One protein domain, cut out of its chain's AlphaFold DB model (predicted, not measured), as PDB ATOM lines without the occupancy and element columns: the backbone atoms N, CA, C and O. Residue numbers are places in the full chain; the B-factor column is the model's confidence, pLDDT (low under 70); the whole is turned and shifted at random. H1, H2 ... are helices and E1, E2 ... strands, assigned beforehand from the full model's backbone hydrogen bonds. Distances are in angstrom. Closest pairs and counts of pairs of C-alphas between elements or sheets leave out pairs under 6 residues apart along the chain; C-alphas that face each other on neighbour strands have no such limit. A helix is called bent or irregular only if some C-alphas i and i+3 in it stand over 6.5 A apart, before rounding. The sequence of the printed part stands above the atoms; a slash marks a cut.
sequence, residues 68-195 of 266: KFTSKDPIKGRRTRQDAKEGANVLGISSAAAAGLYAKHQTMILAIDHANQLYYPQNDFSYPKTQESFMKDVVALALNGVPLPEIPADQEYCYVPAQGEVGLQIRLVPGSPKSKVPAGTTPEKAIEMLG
ATOM      1  N   LYS A  68     -14.650  33.959  44.253       94.50
ATOM      2  CA  LYS A  68     -15.371  33.562  43.040       94.50
ATOM      3  C   LYS A  68     -15.862  32.118  43.148       94.50
ATOM      4  O   LYS A  68     -15.101  31.224  43.534       94.50
ATOM      5  N   PHE A  69     -17.127  31.911  42.797       92.81
ATOM      6  CA  PHE A  69     -17.730  30.590  42.768       92.81
ATOM      7  C   PHE A  69     -17.170  29.780  41.590       92.81
ATOM      8  O   PHE A  69     -17.195  30.220  40.440       92.81
ATOM      9  N   THR A  70     -16.620  28.602  41.873       90.38
ATOM     10  CA  THR A  70     -15.944  27.746  40.893       90.38
ATOM     11  C   THR A  70     -16.609  26.385  40.776       90.38
ATOM     12  O   THR A  70     -17.289  25.900  41.679       90.38
ATOM     13  N   SER A  71     -16.338  25.674  39.680       86.56
ATOM     14  CA  SER A  71     -16.877  24.326  39.488       86.56
ATOM     15  C   SER A  71     -16.318  23.273  40.450       86.56
ATOM     16  O   SER A  71     -16.803  22.134  40.473       86.56
ATOM     17  N   LYS A  72     -15.304  23.627  41.244       83.38
ATOM     18  CA  LYS A  72     -14.726  22.788  42.299       83.38
ATOM     19  C   LYS A  72     -15.424  22.960  43.648       83.38
ATOM     20  O   LYS A  72     -15.171  22.159  44.539       83.38
ATOM     21  N   ASP A  73     -16.309  23.943  43.780       84.44
ATOM     22  CA  ASP A  73     -16.943  24.251  45.056       84.44
ATOM     23  C   ASP A  73     -17.900  23.137  45.501       84.44
ATOM     24  O   ASP A  73     -18.448  22.401  44.661       84.44
ATOM     25  N   PRO A  74     -18.054  22.953  46.825       75.56
ATOM     26  CA  PRO A  74     -18.859  21.874  47.369       75.56
ATOM     27  C   PRO A  74     -20.337  22.106  47.050       75.56
ATOM     28  O   PRO A  74     -20.896  23.168  47.302       75.56
ATOM     29  N   ILE A  75     -20.980  21.070  46.520       77.31
ATOM     30  CA  ILE A  75     -22.421  21.037  46.262       77.31
ATOM     31  C   ILE A  75     -22.986  19.870  47.052       77.31
ATOM     32  O   ILE A  75     -22.389  18.789  47.107       77.31
ATOM     33  N   LYS A  76     -24.152  20.063  47.655       72.62
ATOM     34  CA  LYS A  76     -24.834  19.013  48.398       72.62
ATOM     35  C   LYS A  76     -25.104  17.806  47.493       72.62
ATOM     36  O   LYS A  76     -25.620  17.933  46.387       72.62
ATOM     37  N   GLY A  77     -24.721  16.621  47.963       63.09
ATOM     38  CA  GLY A  77     -24.869  15.367  47.215       63.09
ATOM     39  C   GLY A  77     -23.781  15.103  46.168       63.09
ATOM     40  O   GLY A  77     -23.723  13.998  45.626       63.09
ATOM     41  N   ARG A  78     -22.873  16.053  45.912       64.38
ATOM     42  CA  ARG A  78     -21.679  15.795  45.109       64.38
ATOM     43  C   ARG A  78     -20.627  15.133  45.993       64.38
ATOM     44  O   ARG A  78     -20.023  15.783  46.839       64.38
ATOM     45  N   ARG A  79     -20.383  13.844  45.763       56.97
ATOM     46  CA  ARG A  79     -19.145  13.196  46.209       56.97
ATOM     47  C   ARG A  79     -17.982  13.864  45.484       56.97
ATOM     48  O   ARG A  79     -18.071  14.096  44.272       56.97
ATOM     49  N   THR A  80     -16.939  14.247  46.210       56.88
ATOM     50  CA  THR A  80     -15.784  14.909  45.597       56.88
ATOM     51  C   THR A  80     -15.159  13.971  44.550       56.88
ATOM     52  O   THR A  80     -15.357  12.754  44.575       56.88
ATOM     53  N   ARG A  81     -14.411  14.506  43.572       56.12
ATOM     54  CA  ARG A  81     -13.701  13.643  42.601       56.12
ATOM     55  C   ARG A  81     -12.719  12.683  43.291       56.12
ATOM     56  O   ARG A  81     -12.390  11.663  42.695       56.12
ATOM     57  N   GLN A  82     -12.266  13.008  44.503       52.69
ATOM     58  CA  GLN A  82     -11.433  12.137  45.331       52.69
ATOM     59  C   GLN A  82     -12.269  11.024  45.978       52.69
ATOM     60  O   GLN A  82     -11.924   9.861  45.797       52.69
ATOM     61  N   ASP A  83     -13.446  11.332  46.536       51.56
ATOM     62  CA  ASP A  83     -14.390  10.314  47.041       51.56
ATOM     63  C   ASP A  83     -14.786   9.306  45.944       51.56
ATOM     64  O   ASP A  83     -14.989   8.121  46.206       51.56
ATOM     65  N   ALA A  84     -14.909   9.775  44.695       53.88
ATOM     66  CA  ALA A  84     -15.197   8.931  43.534       53.88
ATOM     67  C   ALA A  84     -13.985   8.107  43.059       53.88
ATOM     68  O   ALA A  84     -14.173   7.065  42.432       53.88
ATOM     69  N   LYS A  85     -12.753   8.564  43.332       55.84
ATOM     70  CA  LYS A  85     -11.519   7.811  43.057       55.84
ATOM     71  C   LYS A  85     -11.279   6.714  44.095       55.84
ATOM     72  O   LYS A  85     -10.820   5.642  43.720       55.84
ATOM     73  N   GLU A  86     -11.590   6.972  45.362       52.62
ATOM     74  CA  GLU A  86     -11.334   6.047  46.476       52.62
ATOM     75  C   GLU A  86     -12.486   5.054  46.697       52.62
ATOM     76  O   GLU A  86     -12.265   3.894  47.039       52.62
ATOM     77  N   GLY A  87     -13.729   5.469  46.435       48.25
ATOM     78  CA  GLY A  87     -14.920   4.642  46.587       48.25
ATOM     79  C   GLY A  87     -15.452   4.100  45.262       48.25
ATOM     80  O   GLY A  87     -16.375   4.668  44.688       48.25
ATOM     81  N   ALA A  88     -14.951   2.940  44.833       46.22
ATOM     82  CA  ALA A  88     -15.642   2.038  43.907       46.22
ATOM     83  C   ALA A  88     -15.980   2.606  42.503       46.22
ATOM     84  O   ALA A  88     -17.125   2.936  42.186       46.22
ATOM     85  N   ASN A  89     -15.020   2.493  41.578       43.53
ATOM     86  CA  ASN A  89     -15.254   2.356  40.129       43.53
ATOM     87  C   ASN A  89     -15.990   1.036  39.781       43.53
ATOM     88  O   ASN A  89     -15.649   0.355  38.819       43.53
ATOM     89  N   VAL A  90     -16.988   0.615  40.565       46.12
ATOM     90  CA  VAL A  90     -17.541  -0.746  40.467       46.12
ATOM     91  C   VAL A  90     -18.366  -0.977  39.197       46.12
ATOM     92  O   VAL A  90     -18.597  -2.133  38.886       46.12
ATOM     93  N   LEU A  91     -18.751   0.039  38.405       49.47
ATOM     94  CA  LEU A  91     -19.520  -0.203  37.163       49.47
ATOM     95  C   LEU A  91     -19.504   0.918  36.095       49.47
ATOM     96  O   LEU A  91     -20.338   0.902  35.198       49.47
ATOM     97  N   GLY A  92     -18.621   1.925  36.162       51.22
ATOM     98  CA  GLY A  92     -18.526   2.987  35.131       51.22
ATOM     99  C   GLY A  92     -19.723   3.957  35.026       51.22
ATOM    100  O   GLY A  92     -19.615   5.005  34.396       51.22
ATOM    101  N   ILE A  93     -20.840   3.670  35.697       53.28
ATOM    102  CA  ILE A  93     -22.042   4.521  35.742       53.28
ATOM    103  C   ILE A  93     -21.801   5.787  36.589       53.28
ATOM    104  O   ILE A  93     -22.384   6.843  36.331       53.28
ATOM    105  N   SER A  94     -20.902   5.725  37.577       56.00
ATOM    106  CA  SER A  94     -20.607   6.843  38.482       56.00
ATOM    107  C   SER A  94     -19.816   7.976  37.819       56.00
ATOM    108  O   SER A  94     -20.043   9.143  38.143       56.00
ATOM    109  N   SER A  95     -18.926   7.677  36.868       64.75
ATOM    110  CA  SER A  95     -18.065   8.688  36.239       64.75
ATOM    111  C   SER A  95     -18.826   9.564  35.239       64.75
ATOM    112  O   SER A  95     -18.667  10.785  35.264       64.75
ATOM    113  N   ALA A  96     -19.705   8.977  34.419       68.12
ATOM    114  CA  ALA A  96     -20.527   9.717  33.459       68.12
ATOM    115  C   ALA A  96     -21.536  10.643  34.163       68.12
ATOM    116  O   ALA A  96     -21.658  11.815  33.804       68.12
ATOM    117  N   ALA A  97     -22.198  10.159  35.221       68.62
ATOM    118  CA  ALA A  97     -23.107  10.976  36.026       68.62
ATOM    119  C   ALA A  97     -22.369  12.128  36.738       68.62
ATOM    120  O   ALA A  97     -22.827  13.273  36.715       68.62
ATOM    121  N   ALA A  98     -21.188  11.860  37.309       68.44
ATOM    122  CA  ALA A  98     -20.358  12.889  37.932       68.44
ATOM    123  C   ALA A  98     -19.844  13.931  36.919       68.44
ATOM    124  O   ALA A  98     -19.789  15.124  37.235       68.44
ATOM    125  N   ALA A  99     -19.497  13.508  35.698       75.75
ATOM    126  CA  ALA A  99     -19.110  14.405  34.613       75.75
ATOM    127  C   ALA A  99     -20.276  15.302  34.172       75.75
ATOM    128  O   ALA A  99     -20.080  16.505  34.009       75.75
ATOM    129  N   GLY A 100     -21.490  14.751  34.062       78.69
ATOM    130  CA  GLY A 100     -22.699  15.515  33.746       78.69
ATOM    131  C   GLY A 100     -23.009  16.595  34.786       78.69
ATOM    132  O   GLY A 100     -23.259  17.744  34.423       78.69
ATOM    133  N   LEU A 101     -22.910  16.272  36.081       80.44
ATOM    134  CA  LEU A 101     -23.074  17.259  37.159       80.44
ATOM    135  C   LEU A 101     -22.013  18.365  37.095       80.44
ATOM    136  O   LEU A 101     -22.337  19.539  37.260       80.44
ATOM    137  N   TYR A 102     -20.756  18.006  36.816       80.69
ATOM    138  CA  TYR A 102     -19.680  18.982  36.652       80.69
ATOM    139  C   TYR A 102     -19.910  19.900  35.448       80.69
ATOM    140  O   TYR A 102     -19.781  21.115  35.577       80.69
ATOM    141  N   ALA A 103     -20.289  19.340  34.299       84.88
ATOM    142  CA  ALA A 103     -20.577  20.105  33.091       84.88
ATOM    143  C   ALA A 103     -21.766  21.053  33.304       84.88
ATOM    144  O   ALA A 103     -21.679  22.232  32.964       84.88
ATOM    145  N   LYS A 104     -22.842  20.576  33.946       86.06
ATOM    146  CA  LYS A 104     -23.986  21.414  34.338       86.06
ATOM    147  C   LYS A 104     -23.554  22.570  35.241       86.06
ATOM    148  O   LYS A 104     -24.017  23.693  35.084       86.06
ATOM    149  N   HIS A 105     -22.647  22.310  36.174       86.56
ATOM    150  CA  HIS A 105     -22.179  23.335  37.092       86.56
ATOM    151  C   HIS A 105     -21.280  24.373  36.409       86.56
ATOM    152  O   HIS A 105     -21.469  25.574  36.573       86.56
ATOM    153  N   GLN A 106     -20.339  23.918  35.582       90.00
ATOM    154  CA  GLN A 106     -19.460  24.799  34.821       90.00
ATOM    155  C   GLN A 106     -20.251  25.676  33.838       90.00
ATOM    156  O   GLN A 106     -19.986  26.868  33.741       90.00
ATOM    157  N   THR A 107     -21.232  25.106  33.132       93.00
ATOM    158  CA  THR A 107     -22.086  25.860  32.195       93.00
ATOM    159  C   THR A 107     -22.916  26.920  32.907       93.00
ATOM    160  O   THR A 107     -23.024  28.034  32.408       93.00
ATOM    161  N   MET A 108     -23.430  26.615  34.098       94.62
ATOM    162  CA  MET A 108     -24.140  27.577  34.936       94.62
ATOM    163  C   MET A 108     -23.259  28.764  35.346       94.62
ATOM    164  O   MET A 108     -23.673  29.908  35.194       94.62
ATOM    165  N   ILE A 109     -22.042  28.497  35.832       94.44
ATOM    166  CA  ILE A 109     -21.088  29.549  36.218       94.44
ATOM    167  C   ILE A 109     -20.774  30.444  35.015       94.44
ATOM    168  O   ILE A 109     -20.856  31.662  35.121       94.44
ATOM    169  N   LEU A 110     -20.494  29.844  33.854       95.81
ATOM    170  CA  LEU A 110     -20.227  30.586  32.620       95.81
ATOM    171  C   LEU A 110     -21.429  31.429  32.170       95.81
ATOM    172  O   LEU A 110     -21.243  32.555  31.717       95.81
ATOM    173  N   ALA A 111     -22.651  30.908  32.304       97.25
ATOM    174  CA  ALA A 111     -23.866  31.644  31.964       97.25
ATOM    175  C   ALA A 111     -24.048  32.881  32.855       97.25
ATOM    176  O   ALA A 111     -24.367  33.955  32.347       97.25
ATOM    177  N   ILE A 112     -23.804  32.747  34.163       97.12
ATOM    178  CA  ILE A 112     -23.885  33.861  35.118       97.12
ATOM    179  C   ILE A 112     -22.782  34.891  34.848       97.12
ATOM    180  O   ILE A 112     -23.078  36.083  34.792       97.12
ATOM    181  N   ASP A 113     -21.540  34.449  34.632       97.00
ATOM    182  CA  ASP A 113     -20.413  35.334  34.310       97.00
ATOM    183  C   ASP A 113     -20.700  36.156  33.044       97.00
ATOM    184  O   ASP A 113     -20.526  37.375  33.029       97.00
ATOM    185  N   HIS A 114     -21.202  35.504  31.993       97.81
ATOM    186  CA  HIS A 114     -21.559  36.175  30.747       97.81
ATOM    187  C   HIS A 114     -22.743  37.138  30.925       97.81
ATOM    188  O   HIS A 114     -22.703  38.263  30.431       97.81
ATOM    189  N   ALA A 115     -23.783  36.743  31.664       97.81
ATOM    190  CA  ALA A 115     -24.910  37.627  31.963       97.81
ATOM    191  C   ALA A 115     -24.471  38.869  32.752       97.81
ATOM    192  O   ALA A 115     -24.934  39.969  32.462       97.81
ATOM    193  N   ASN A 116     -23.538  38.721  33.695       97.50
ATOM    194  CA  ASN A 116     -22.979  39.841  34.449       97.50
ATOM    195  C   ASN A 116     -22.196  40.811  33.544       97.50
ATOM    196  O   ASN A 116     -22.339  42.028  33.655       97.50
ATOM    197  N   GLN A 117     -21.419  40.281  32.594       97.00
ATOM    198  CA  GLN A 117     -20.706  41.089  31.599       97.00
ATOM    199  C   GLN A 117     -21.658  41.843  30.664       97.00
ATOM    200  O   GLN A 117     -21.372  42.977  30.294       97.00
ATOM    201  N   LEU A 118     -22.792  41.237  30.296       97.75
ATOM    202  CA  LEU A 118     -23.828  41.891  29.491       97.75
ATOM    203  C   LEU A 118     -24.633  42.923  30.284       97.75
ATOM    204  O   LEU A 118     -25.055  43.929  29.715       97.75
ATOM    205  N   TYR A 119     -24.823  42.700  31.585       97.50
ATOM    206  CA  TYR A 119     -25.542  43.624  32.456       97.50
ATOM    207  C   TYR A 119     -24.866  45.000  32.494       97.50
ATOM    208  O   TYR A 119     -25.552  46.020  32.435       97.50
ATOM    209  N   TYR A 120     -23.530  45.035  32.543       96.88
ATOM    210  CA  TYR A 120     -22.745  46.267  32.655       96.88
ATOM    211  C   TYR A 120     -23.060  47.306  31.556       96.88
ATOM    212  O   TYR A 120     -23.529  48.393  31.894       96.88
ATOM    213  N   PRO A 121     -22.905  47.017  30.248       98.12
ATOM    214  CA  PRO A 121     -23.252  47.970  29.192       98.12
ATOM    215  C   PRO A 121     -24.763  48.231  29.061       98.12
ATOM    216  O   PRO A 121     -25.144  49.252  28.496       98.12
ATOM    217  N   GLN A 122     -25.630  47.341  29.559       97.69
ATOM    218  CA  GLN A 122     -27.087  47.526  29.520       97.69
ATOM    219  C   GLN A 122     -27.608  48.471  30.612       97.69
ATOM    220  O   GLN A 122     -28.681  49.045  30.449       97.69
ATOM    221  N   ASN A 123     -26.856  48.644  31.703       96.69
ATOM    222  CA  ASN A 123     -27.248  49.432  32.873       96.69
ATOM    223  C   ASN A 123     -26.261  50.582  33.117       96.69
ATOM    224  O   ASN A 123     -25.674  50.697  34.196       96.69
ATOM    225  N   ASP A 124     -26.053  51.413  32.094       97.38
ATOM    226  CA  ASP A 124     -25.231  52.632  32.155       97.38
ATOM    227  C   ASP A 124     -23.793  52.405  32.660       97.38
ATOM    228  O   ASP A 124     -23.246  53.228  33.395       97.38
ATOM    229  N   PHE A 125     -23.170  51.284  32.282       96.88
ATOM    230  CA  PHE A 125     -21.828  50.903  32.745       96.88
ATOM    231  C   PHE A 125     -21.741  50.839  34.277       96.88
ATOM    232  O   PHE A 125     -20.761  51.266  34.887       96.88
ATOM    233  N   SER A 126     -22.788  50.314  34.915       97.12
ATOM    234  CA  SER A 126     -22.831  50.093  36.355       97.12
ATOM    235  C   SER A 126     -23.248  48.662  36.678       97.12
ATOM    236  O   SER A 126     -24.180  48.112  36.094       97.12
ATOM    237  N   TYR A 127     -22.531  48.039  37.611       97.50
ATOM    238  CA  TYR A 127     -22.912  46.736  38.148       97.50
ATOM    239  C   TYR A 127     -24.068  46.872  39.155       97.50
ATOM    240  O   TYR A 127     -24.292  47.963  39.699       97.50
ATOM    241  N   PRO A 128     -24.801  45.782  39.450       97.44
ATOM    242  CA  PRO A 128     -25.833  45.789  40.481       97.44
ATOM    243  C   PRO A 128     -25.274  46.276  41.822       97.44
ATOM    244  O   PRO A 128     -24.166  45.910  42.216       97.44
ATOM    245  N   LYS A 129     -26.039  47.107  42.537       96.94
ATOM    246  CA  LYS A 129     -25.604  47.702  43.818       96.94
ATOM    247  C   LYS A 129     -25.972  46.857  45.031       96.94
ATOM    248  O   LYS A 129     -25.419  47.064  46.103       96.94
ATOM    249  N   THR A 130     -26.927  45.941  44.889       96.88
ATOM    250  CA  THR A 130     -27.403  45.091  45.986       96.88
ATOM    251  C   THR A 130     -27.415  43.632  45.563       96.88
ATOM    252  O   THR A 130     -27.643  43.314  44.394       96.88
ATOM    253  N   GLN A 131     -27.228  42.728  46.524       95.56
ATOM    254  CA  GLN A 131     -27.301  41.289  46.271       95.56
ATOM    255  C   GLN A 131     -28.659  40.872  45.693       95.56
ATOM    256  O   GLN A 131     -28.705  40.071  44.767       95.56
ATOM    257  N   GLU A 132     -29.762  41.440  46.183       96.62
ATOM    258  CA  GLU A 132     -31.104  41.130  45.672       96.62
ATOM    259  C   GLU A 132     -31.254  41.501  44.190       96.62
ATOM    260  O   GLU A 132     -31.769  40.695  43.414       96.62
ATOM    261  N   SER A 133     -30.747  42.674  43.782       97.25
ATOM    262  CA  SER A 133     -30.747  43.084  42.371       97.25
ATOM    263  C   SER A 133     -29.879  42.164  41.512       97.25
ATOM    264  O   SER A 133     -30.330  41.697  40.475       97.25
ATOM    265  N   PHE A 134     -28.686  41.786  41.983       97.75
ATOM    266  CA  PHE A 134     -27.826  40.839  41.272       97.75
ATOM    267  C   PHE A 134     -28.502  39.471  41.083       97.75
ATOM    268  O   PHE A 134     -28.530  38.921  39.982       97.75
ATOM    269  N   MET A 135     -29.107  38.925  42.139       97.19
ATOM    270  CA  MET A 135     -29.760  37.615  42.078       97.19
ATOM    271  C   MET A 135     -30.986  37.621  41.157       97.19
ATOM    272  O   MET A 135     -31.234  36.643  40.454       97.19
ATOM    273  N   LYS A 136     -31.750  38.715  41.141       97.44
ATOM    274  CA  LYS A 136     -32.953  38.842  40.317       97.44
ATOM    275  C   LYS A 136     -32.632  39.165  38.857       97.44
ATOM    276  O   LYS A 136     -33.160  38.509  37.966       97.44
ATOM    277  N   ASP A 137     -31.787  40.158  38.621       97.69
ATOM    278  CA  ASP A 137     -31.604  40.739  37.292       97.69
ATOM    279  C   ASP A 137     -30.446  40.082  36.527       97.69
ATOM    280  O   ASP A 137     -30.451  40.081  35.302       97.69
ATOM    281  N   VAL A 138     -29.479  39.464  37.216       97.44
ATOM    282  CA  VAL A 138     -28.375  38.732  36.570       97.44
ATOM    283  C   VAL A 138     -28.592  37.228  36.676       97.44
ATOM    284  O   VAL A 138     -28.709  36.548  35.659       97.44
ATOM    285  N   VAL A 139     -28.686  36.688  37.894       97.38
ATOM    286  CA  VAL A 139     -28.706  35.228  38.094       97.38
ATOM    287  C   VAL A 139     -30.006  34.601  37.591       97.38
ATOM    288  O   VAL A 139     -29.958  33.637  36.831       97.38
ATOM    289  N   ALA A 140     -31.174  35.134  37.960       96.88
ATOM    290  CA  ALA A 140     -32.440  34.539  37.534       96.88
ATOM    291  C   ALA A 140     -32.636  34.599  36.007       96.88
ATOM    292  O   ALA A 140     -33.153  33.638  35.429       96.88
ATOM    293  N   LEU A 141     -32.173  35.676  35.352       96.56
ATOM    294  CA  LEU A 141     -32.171  35.792  33.889       96.56
ATOM    295  C   LEU A 141     -31.173  34.824  33.240       96.56
ATOM    296  O   LEU A 141     -31.534  34.134  32.291       96.56
ATOM    297  N   ALA A 142     -29.952  34.711  33.772       96.69
ATOM    298  CA  ALA A 142     -28.933  33.799  33.246       96.69
ATOM    299  C   ALA A 142     -29.386  32.333  33.272       96.69
ATOM    300  O   ALA A 142     -29.054  31.552  32.380       96.69
ATOM    301  N   LEU A 143     -30.134  31.954  34.311       96.12
ATOM    302  CA  LEU A 143     -30.525  30.569  34.545       96.12
ATOM    303  C   LEU A 143     -31.895  30.201  33.973       96.12
ATOM    304  O   LEU A 143     -32.256  29.029  34.030       96.12
ATOM    305  N   ASN A 144     -32.653  31.150  33.412       94.69
ATOM    306  CA  ASN A 144     -33.975  30.901  32.820       94.69
ATOM    307  C   ASN A 144     -34.909  30.085  33.742       94.69
ATOM    308  O   ASN A 144     -35.593  29.160  33.307       94.69
ATOM    309  N   GLY A 145     -34.900  30.391  35.044       92.25
ATOM    310  CA  GLY A 145     -35.696  29.681  36.054       92.25
ATOM    311  C   GLY A 145     -35.084  28.383  36.596       92.25
ATOM    312  O   GLY A 145     -35.672  27.762  37.480       92.25
ATOM    313  N   VAL A 146     -33.899  27.972  36.134       93.81
ATOM    314  CA  VAL A 146     -33.145  26.879  36.762       93.81
ATOM    315  C   VAL A 146     -32.620  27.356  38.126       93.81
ATOM    316  O   VAL A 146     -31.937  28.378  38.187       93.81
ATOM    317  N   PRO A 147     -32.908  26.648  39.234       92.94
ATOM    318  CA  PRO A 147     -32.417  27.050  40.545       92.94
ATOM    319  C   PRO A 147     -30.900  26.862  40.649       92.94
ATOM    320  O   PRO A 147     -30.321  25.955  40.038       92.94
ATOM    321  N   LEU A 148     -30.268  27.699  41.472       94.12
ATOM    322  CA  LEU A 148     -28.874  27.507  41.854       94.12
ATOM    323  C   LEU A 148     -28.688  26.166  42.592       94.12
ATOM    324  O   LEU A 148     -29.629  25.667  43.218       94.12
ATOM    325  N   PRO A 149     -27.486  25.570  42.544       91.12
ATOM    326  CA  PRO A 149     -27.182  24.343  43.257       91.12
ATOM    327  C   PRO A 149     -27.313  24.551  44.766       91.12
ATOM    328  O   PRO A 149     -26.932  25.590  45.299       91.12
ATOM    329  N   GLU A 150     -27.819  23.543  45.474       90.69
ATOM    330  CA  GLU A 150     -27.829  23.574  46.935       90.69
ATOM    331  C   GLU A 150     -26.398  23.434  47.467       90.69
ATOM    332  O   GLU A 150     -25.736  22.413  47.253       90.69
ATOM    333  N   ILE A 151     -25.933  24.447  48.190       90.81
ATOM    334  CA  ILE A 151     -24.668  24.421  48.927       90.81
ATOM    335  C   ILE A 151     -24.901  23.994  50.387       90.81
ATOM    336  O   ILE A 151     -26.041  24.006  50.864       90.81
ATOM    337  N   PRO A 152     -23.854  23.543  51.100       89.88
ATOM    338  CA  PRO A 152     -23.932  23.248  52.531       89.88
ATOM    339  C   PRO A 152     -24.492  24.421  53.356       89.88
ATOM    340  O   PRO A 152     -24.262  25.576  53.026       89.88
ATOM    341  N   ALA A 153     -25.213  24.132  54.446       90.94
ATOM    342  CA  ALA A 153     -25.919  25.149  55.244       90.94
ATOM    343  C   ALA A 153     -24.998  26.137  55.990       90.94
ATOM    344  O   ALA A 153     -25.450  27.173  56.463       90.94
ATOM    345  N   ASP A 154     -23.715  25.805  56.124       91.75
ATOM    346  CA  ASP A 154     -22.658  26.664  56.657       91.75
ATOM    347  C   ASP A 154     -22.090  27.637  55.611       91.75
ATOM    348  O   ASP A 154     -21.230  28.452  55.943       91.75
ATOM    349  N   GLN A 155     -22.562  27.570  54.365       94.06
ATOM    350  CA  GLN A 155     -22.093  28.367  53.238       94.06
ATOM    351  C   GLN A 155     -23.249  29.137  52.602       94.06
ATOM    352  O   GLN A 155     -24.388  28.677  52.575       94.06
ATOM    353  N   GLU A 156     -22.944  30.309  52.058       94.62
ATOM    354  CA  GLU A 156     -23.908  31.130  51.338       94.62
ATOM    355  C   GLU A 156     -23.325  31.697  50.047       94.62
ATOM    356  O   GLU A 156     -22.137  32.025  49.945       94.62
ATOM    357  N   TYR A 157     -24.205  31.836  49.059       96.25
ATOM    358  CA  TYR A 157     -23.948  32.654  47.890       96.25
ATOM    359  C   TYR A 157     -24.004  34.121  48.289       96.25
ATOM    360  O   TYR A 157     -24.955  34.567  48.935       96.25
ATOM    361  N   CYS A 158     -23.002  34.879  47.873       96.06
ATOM    362  CA  CYS A 158     -22.932  36.305  48.127       96.06
ATOM    363  C   CYS A 158     -22.519  37.056  46.864       96.06
ATOM    364  O   CYS A 158     -21.979  36.491  45.911       96.06
ATOM    365  N   TYR A 159     -22.813  38.348  46.869       97.00
ATOM    366  CA  TYR A 159     -22.399  39.278  45.837       97.00
ATOM    367  C   TYR A 159     -21.841  40.521  46.522       97.00
ATOM    368  O   TYR A 159     -22.454  41.042  47.456       97.00
ATOM    369  N   VAL A 160     -20.668  40.963  46.072       96.56
ATOM    370  CA  VAL A 160     -19.953  42.116  46.620       96.56
ATOM    371  C   VAL A 160     -19.990  43.228  45.570       96.56
ATOM    372  O   VAL A 160     -19.268  43.129  44.580       96.56
ATOM    373  N   PRO A 161     -20.788  44.294  45.756       95.31
ATOM    374  CA  PRO A 161     -20.886  45.396  44.796       95.31
ATOM    375  C   PRO A 161     -19.540  46.055  44.468       95.31
ATOM    376  O   PRO A 161     -19.300  46.426  43.322       95.31
ATOM    377  N   ALA A 162     -18.640  46.152  45.456       94.69
ATOM    378  CA  ALA A 162     -17.281  46.664  45.261       94.69
ATOM    379  C   ALA A 162     -16.439  45.813  44.287       94.69
ATOM    380  O   ALA A 162     -15.493  46.319  43.698       94.69
ATOM    381  N   GLN A 163     -16.802  44.541  44.100       94.62
ATOM    382  CA  GLN A 163     -16.171  43.584  43.188       94.62
ATOM    383  C   GLN A 163     -17.185  43.077  42.149       94.62
ATOM    384  O   GLN A 163     -17.241  41.881  41.850       94.62
ATOM    385  N   GLY A 164     -18.016  43.975  41.608       94.69
ATOM    386  CA  GLY A 164     -19.102  43.615  40.689       94.69
ATOM    387  C   GLY A 164     -18.659  42.785  39.477       94.69
ATOM    388  O   GLY A 164     -19.410  41.934  39.011       94.69
ATOM    389  N   GLU A 165     -17.414  42.944  39.022       95.31
ATOM    390  CA  GLU A 165     -16.815  42.174  37.922       95.31
ATOM    391  C   GLU A 165     -16.602  40.681  38.228       95.31
ATOM    392  O   GLU A 165     -16.639  39.850  37.320       95.31
ATOM    393  N   VAL A 166     -16.411  40.318  39.502       94.88
ATOM    394  CA  VAL A 166     -16.149  38.933  39.923       94.88
ATOM    395  C   VAL A 166     -17.412  38.075  39.797       94.88
ATOM    396  O   VAL A 166     -17.316  36.868  39.567       94.88
ATOM    397  N   GLY A 167     -18.588  38.702  39.911       95.69
ATOM    398  CA  GLY A 167     -19.888  38.052  39.788       95.69
ATOM    399  C   GLY A 167     -20.292  37.281  41.044       95.69
ATOM    400  O   GLY A 167     -20.189  37.786  42.162       95.69
ATOM    401  N   LEU A 168     -20.805  36.062  40.859       96.69
ATOM    402  CA  LEU A 168     -21.293  35.222  41.952       96.69
ATOM    403  C   LEU A 168     -20.123  34.688  42.791       96.69
ATOM    404  O   LEU A 168     -19.202  34.047  42.276       96.69
ATOM    405  N   GLN A 169     -20.190  34.911  44.101       95.81
ATOM    406  CA  GLN A 169     -19.170  34.489  45.053       95.81
ATOM    407  C   GLN A 169     -19.755  33.539  46.105       95.81
ATOM    408  O   GLN A 169     -20.967  33.494  46.329       95.81
ATOM    409  N   ILE A 170     -18.887  32.775  46.763       95.19
ATOM    410  CA  ILE A 170     -19.235  31.884  47.874       95.19
ATOM    411  C   ILE A 170     -18.418  32.249  49.112       95.19
ATOM    412  O   ILE A 170     -17.233  32.576  49.009       95.19
ATOM    413  N   ARG A 171     -19.057  32.189  50.281       94.12
ATOM    414  CA  ARG A 171     -18.422  32.392  51.588       94.12
ATOM    415  C   ARG A 171     -19.082  31.534  52.662       94.12
ATOM    416  O   ARG A 171     -20.169  30.995  52.450       94.12
ATOM    417  N   LEU A 172     -18.447  31.435  53.824       94.50
ATOM    418  CA  LEU A 172     -19.096  30.908  55.024       94.50
ATOM    419  C   LEU A 172     -20.171  31.877  55.530       94.50
ATOM    420  O   LEU A 172     -19.982  33.094  55.516       94.50
ATOM    421  N   VAL A 173     -21.286  31.329  56.015       95.06
ATOM    422  CA  VAL A 173     -22.337  32.119  56.666       95.06
ATOM    423  C   VAL A 173     -21.741  32.761  57.926       95.06
ATOM    424  O   VAL A 173     -21.226  32.026  58.784       95.06
ATOM    425  N   PRO A 174     -21.810  34.099  58.079       94.12
ATOM    426  CA  PRO A 174     -21.317  34.777  59.272       94.12
ATOM    427  C   PRO A 174     -21.988  34.227  60.535       94.12
ATOM    428  O   PRO A 174     -23.215  34.151  60.616       94.12
ATOM    429  N   GLY A 175     -21.191  33.855  61.535       91.50
ATOM    430  CA  GLY A 175     -21.670  33.240  62.776       91.50
ATOM    431  C   GLY A 175     -21.927  31.732  62.705       91.50
ATOM    432  O   GLY A 175     -22.365  31.149  63.697       91.50
ATOM    433  N   SER A 176     -21.649  31.079  61.572       92.62
ATOM    434  CA  SER A 176     -21.591  29.615  61.533       92.62
ATOM    435  C   SER A 176     -20.461  29.089  62.437       92.62
ATOM    436  O   SER A 176     -19.483  29.799  62.669       92.62
ATOM    437  N   PRO A 177     -20.521  27.832  62.922       91.44
ATOM    438  CA  PRO A 177     -19.481  27.267  63.793       91.44
ATOM    439  C   PRO A 177     -18.069  27.260  63.186       91.44
ATOM    440  O   PRO A 177     -17.090  27.135  63.915       91.44
ATOM    441  N   LYS A 178     -17.970  27.355  61.853       88.75
ATOM    442  CA  LYS A 178     -16.704  27.416  61.111       88.75
ATOM    443  C   LYS A 178     -16.263  28.846  60.792       88.75
ATOM    444  O   LYS A 178     -15.113  29.039  60.407       88.75
ATOM    445  N   SER A 179     -17.162  29.818  60.928       91.62
ATOM    446  CA  SER A 179     -16.898  31.215  60.614       91.62
ATOM    447  C   SER A 179     -16.181  31.911  61.764       91.62
ATOM    448  O   SER A 179     -16.547  31.768  62.930       91.62
ATOM    449  N   LYS A 180     -15.170  32.711  61.433       92.12
ATOM    450  CA  LYS A 180     -14.498  33.618  62.377       92.12
ATOM    451  C   LYS A 180     -15.211  34.966  62.489       92.12
ATOM    452  O   LYS A 180     -14.857  35.779  63.341       92.12
ATOM    453  N   VAL A 181     -16.187  35.221  61.621       92.88
ATOM    454  CA  VAL A 181     -16.880  36.501  61.498       92.88
ATOM    455  C   VAL A 181     -18.181  36.458  62.309       92.88
ATOM    456  O   VAL A 181     -18.914  35.470  62.239       92.88
ATOM    457  N   PRO A 182     -18.511  37.507  63.086       93.56
ATOM    458  CA  PRO A 182     -19.738  37.532  63.872       93.56
ATOM    459  C   PRO A 182     -20.996  37.514  62.988       93.56
ATOM    460  O   PRO A 182     -21.001  38.025  61.863       93.56
ATOM    461  N   ALA A 183     -22.083  36.949  63.518       95.12
ATOM    462  CA  ALA A 183     -23.372  36.883  62.830       95.12
ATOM    463  C   ALA A 183     -23.874  38.273  62.397       95.12
ATOM    464  O   ALA A 183     -23.724  39.255  63.127       95.12
ATOM    465  N   GLY A 184     -24.480  38.355  61.208       91.44
ATOM    466  CA  GLY A 184     -25.013  39.607  60.650       91.44
ATOM    467  C   GLY A 184     -23.979  40.511  59.967       91.44
ATOM    468  O   GLY A 184     -24.307  41.631  59.580       91.44
ATOM    469  N   THR A 185     -22.737  40.053  59.797       92.06
ATOM    470  CA  THR A 185     -21.700  40.825  59.097       92.06
ATOM    471  C   THR A 185     -21.888  40.764  57.578       92.06
ATOM    472  O   THR A 185     -21.993  39.686  56.982       92.06
ATOM    473  N   THR A 186     -21.907  41.925  56.921       92.38
ATOM    474  CA  THR A 186     -21.999  42.016  55.455       92.38
ATOM    475  C   THR A 186     -20.730  41.475  54.777       92.38
ATOM    476  O   THR A 186     -19.677  41.414  55.418       92.38
ATOM    477  N   PRO A 187     -20.789  41.065  53.496       90.31
ATOM    478  CA  PRO A 187     -19.605  40.643  52.735       90.31
ATOM    479  C   PRO A 187     -18.455  41.650  52.775       90.31
ATOM    480  O   PRO A 187     -17.324  41.280  53.069       90.31
ATOM    481  N   GLU A 188     -18.759  42.929  52.582       90.94
ATOM    482  CA  GLU A 188     -17.773  44.015  52.563       90.94
ATOM    483  C   GLU A 188     -17.081  44.177  53.921       90.94
ATOM    484  O   GLU A 188     -15.856  44.240  54.004       90.94
ATOM    485  N   LYS A 189     -17.862  44.151  55.008       91.75
ATOM    486  CA  LYS A 189     -17.329  44.266  56.367       91.75
ATOM    487  C   LYS A 189     -16.526  43.031  56.777       91.75
ATOM    488  O   LYS A 189     -15.576  43.149  57.544       91.75
ATOM    489  N   ALA A 190     -16.880  41.849  56.272       89.88
ATOM    490  CA  ALA A 190     -16.108  40.633  56.511       89.88
ATOM    491  C   ALA A 190     -14.708  40.726  55.881       89.88
ATOM    492  O   ALA A 190     -13.731  40.355  56.529       89.88
ATOM    493  N   ILE A 191     -14.605  41.274  54.663       89.38
ATOM    494  CA  ILE A 191     -13.321  41.518  53.988       89.38
ATOM    495  C   ILE A 191     -12.469  42.499  54.804       89.38
ATOM    496  O   ILE A 191     -11.317  42.195  55.113       89.38
ATOM    497  N   GLU A 192     -13.065  43.614  55.243       89.94
ATOM    498  CA  GLU A 192     -12.397  44.619  56.080       89.94
ATOM    499  C   GLU A 192     -11.893  44.029  57.411       89.94
ATOM    500  O   GLU A 192     -10.748  44.246  57.803       89.94
ATOM    501  N   MET A 193     -12.720  43.230  58.096       90.06
ATOM    502  CA  MET A 193     -12.373  42.627  59.390       90.06
ATOM    503  C   MET A 193     -11.261  41.582  59.302       90.06
ATOM    504  O   MET A 193     -10.475  41.442  60.238       90.06
ATOM    505  N   LEU A 194     -11.214  40.815  58.215       87.50
ATOM    506  CA  LEU A 194     -10.236  39.742  58.039       87.50
ATOM    507  C   LEU A 194      -8.909  40.238  57.463       87.50
ATOM    508  O   LEU A 194      -8.011  39.428  57.241       87.50
ATOM    509  N   GLY A 195      -8.779  41.550  57.236       80.25
ATOM    510  CA  GLY A 195      -7.595  42.137  56.620       80.25
ATOM    511  C   GLY A 195      -7.382  41.652  55.187       80.25
ATOM    512  O   GLY A 195      -6.253  41.675  54.705       80.25
TER     513      GLY A 195
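This is residues 68 to 195 of the 266 residues of an uncharacterized protein of Lacipirellula limnantheis (UniProt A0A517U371). One long helix, H2, makes the longest axis; H3 and H4 pack on its later half, and a small two-strand ribbon, E1 and E2, lies beyond them, with H5 farther out from H2. At the other end, H1 folds back near the start of H2, and residues 88 to 93 stick out there. The 128 printed residues run H1, H2, H3, E1, H4, E2, H5; the sheet E1 - E2 is antiparallel and the class is mostly helix. The whole is only just loose, close to compact, with a radius of gyration of the C-alphas of 16.8 A and spans of 53 by 36 by 23 A.

After residues 68 to 80, H1 holds residues 81 to 86, from C-alpha 81 at (-13.701, 13.643, 42.601). H2, residues 93 to 122, is 43.7 A long, and H3, residues 131 to 143, 16.2 A. E1 is residues 155 to 158, H4 161 to 166 and E2 169 to 172. H5, residues 187 to 193, ends with C-alpha 193 at (-12.373, 42.627, 59.390). H4 is irregular: C-alphas 162 and 165 are 8.6 A apart.

H1 is close to H2 but not clearly touching; their closest C-alphas, of Ala 84 and Ser 94, are 7.7 A apart. H2, with residues 108 to 119 alone, touches H3 at a steep tilt of 60 degrees, opposite ways; the closest C-alphas, of Ile 112 and Ala 142, are 5.4 A apart. H2 and H4 only just touch, with 3 pairs of C-alphas within 8 A, the closest being Asn 116 and Glu 165 at 7.4 A. Between E1 and E2, N 156 and O 171 are within hydrogen-bond range at 2.9 A. H4 and H5 are close but not clearly touching. Every O i to N i+4 pair is within range in H1 and H5, against 24 of 26 in H2, 6 of 9 in H3 and 0 of 2 in H4, where 2 of 3 O i to N i+3 pairs are.

The C-alphas farthest apart, of Val 90 and Asp 124, are 54.6 A apart. The printed part has no cut; the links H3 to E1 and E2 to H5 are long. The pLDDT is under 70 in residues 77 to 98.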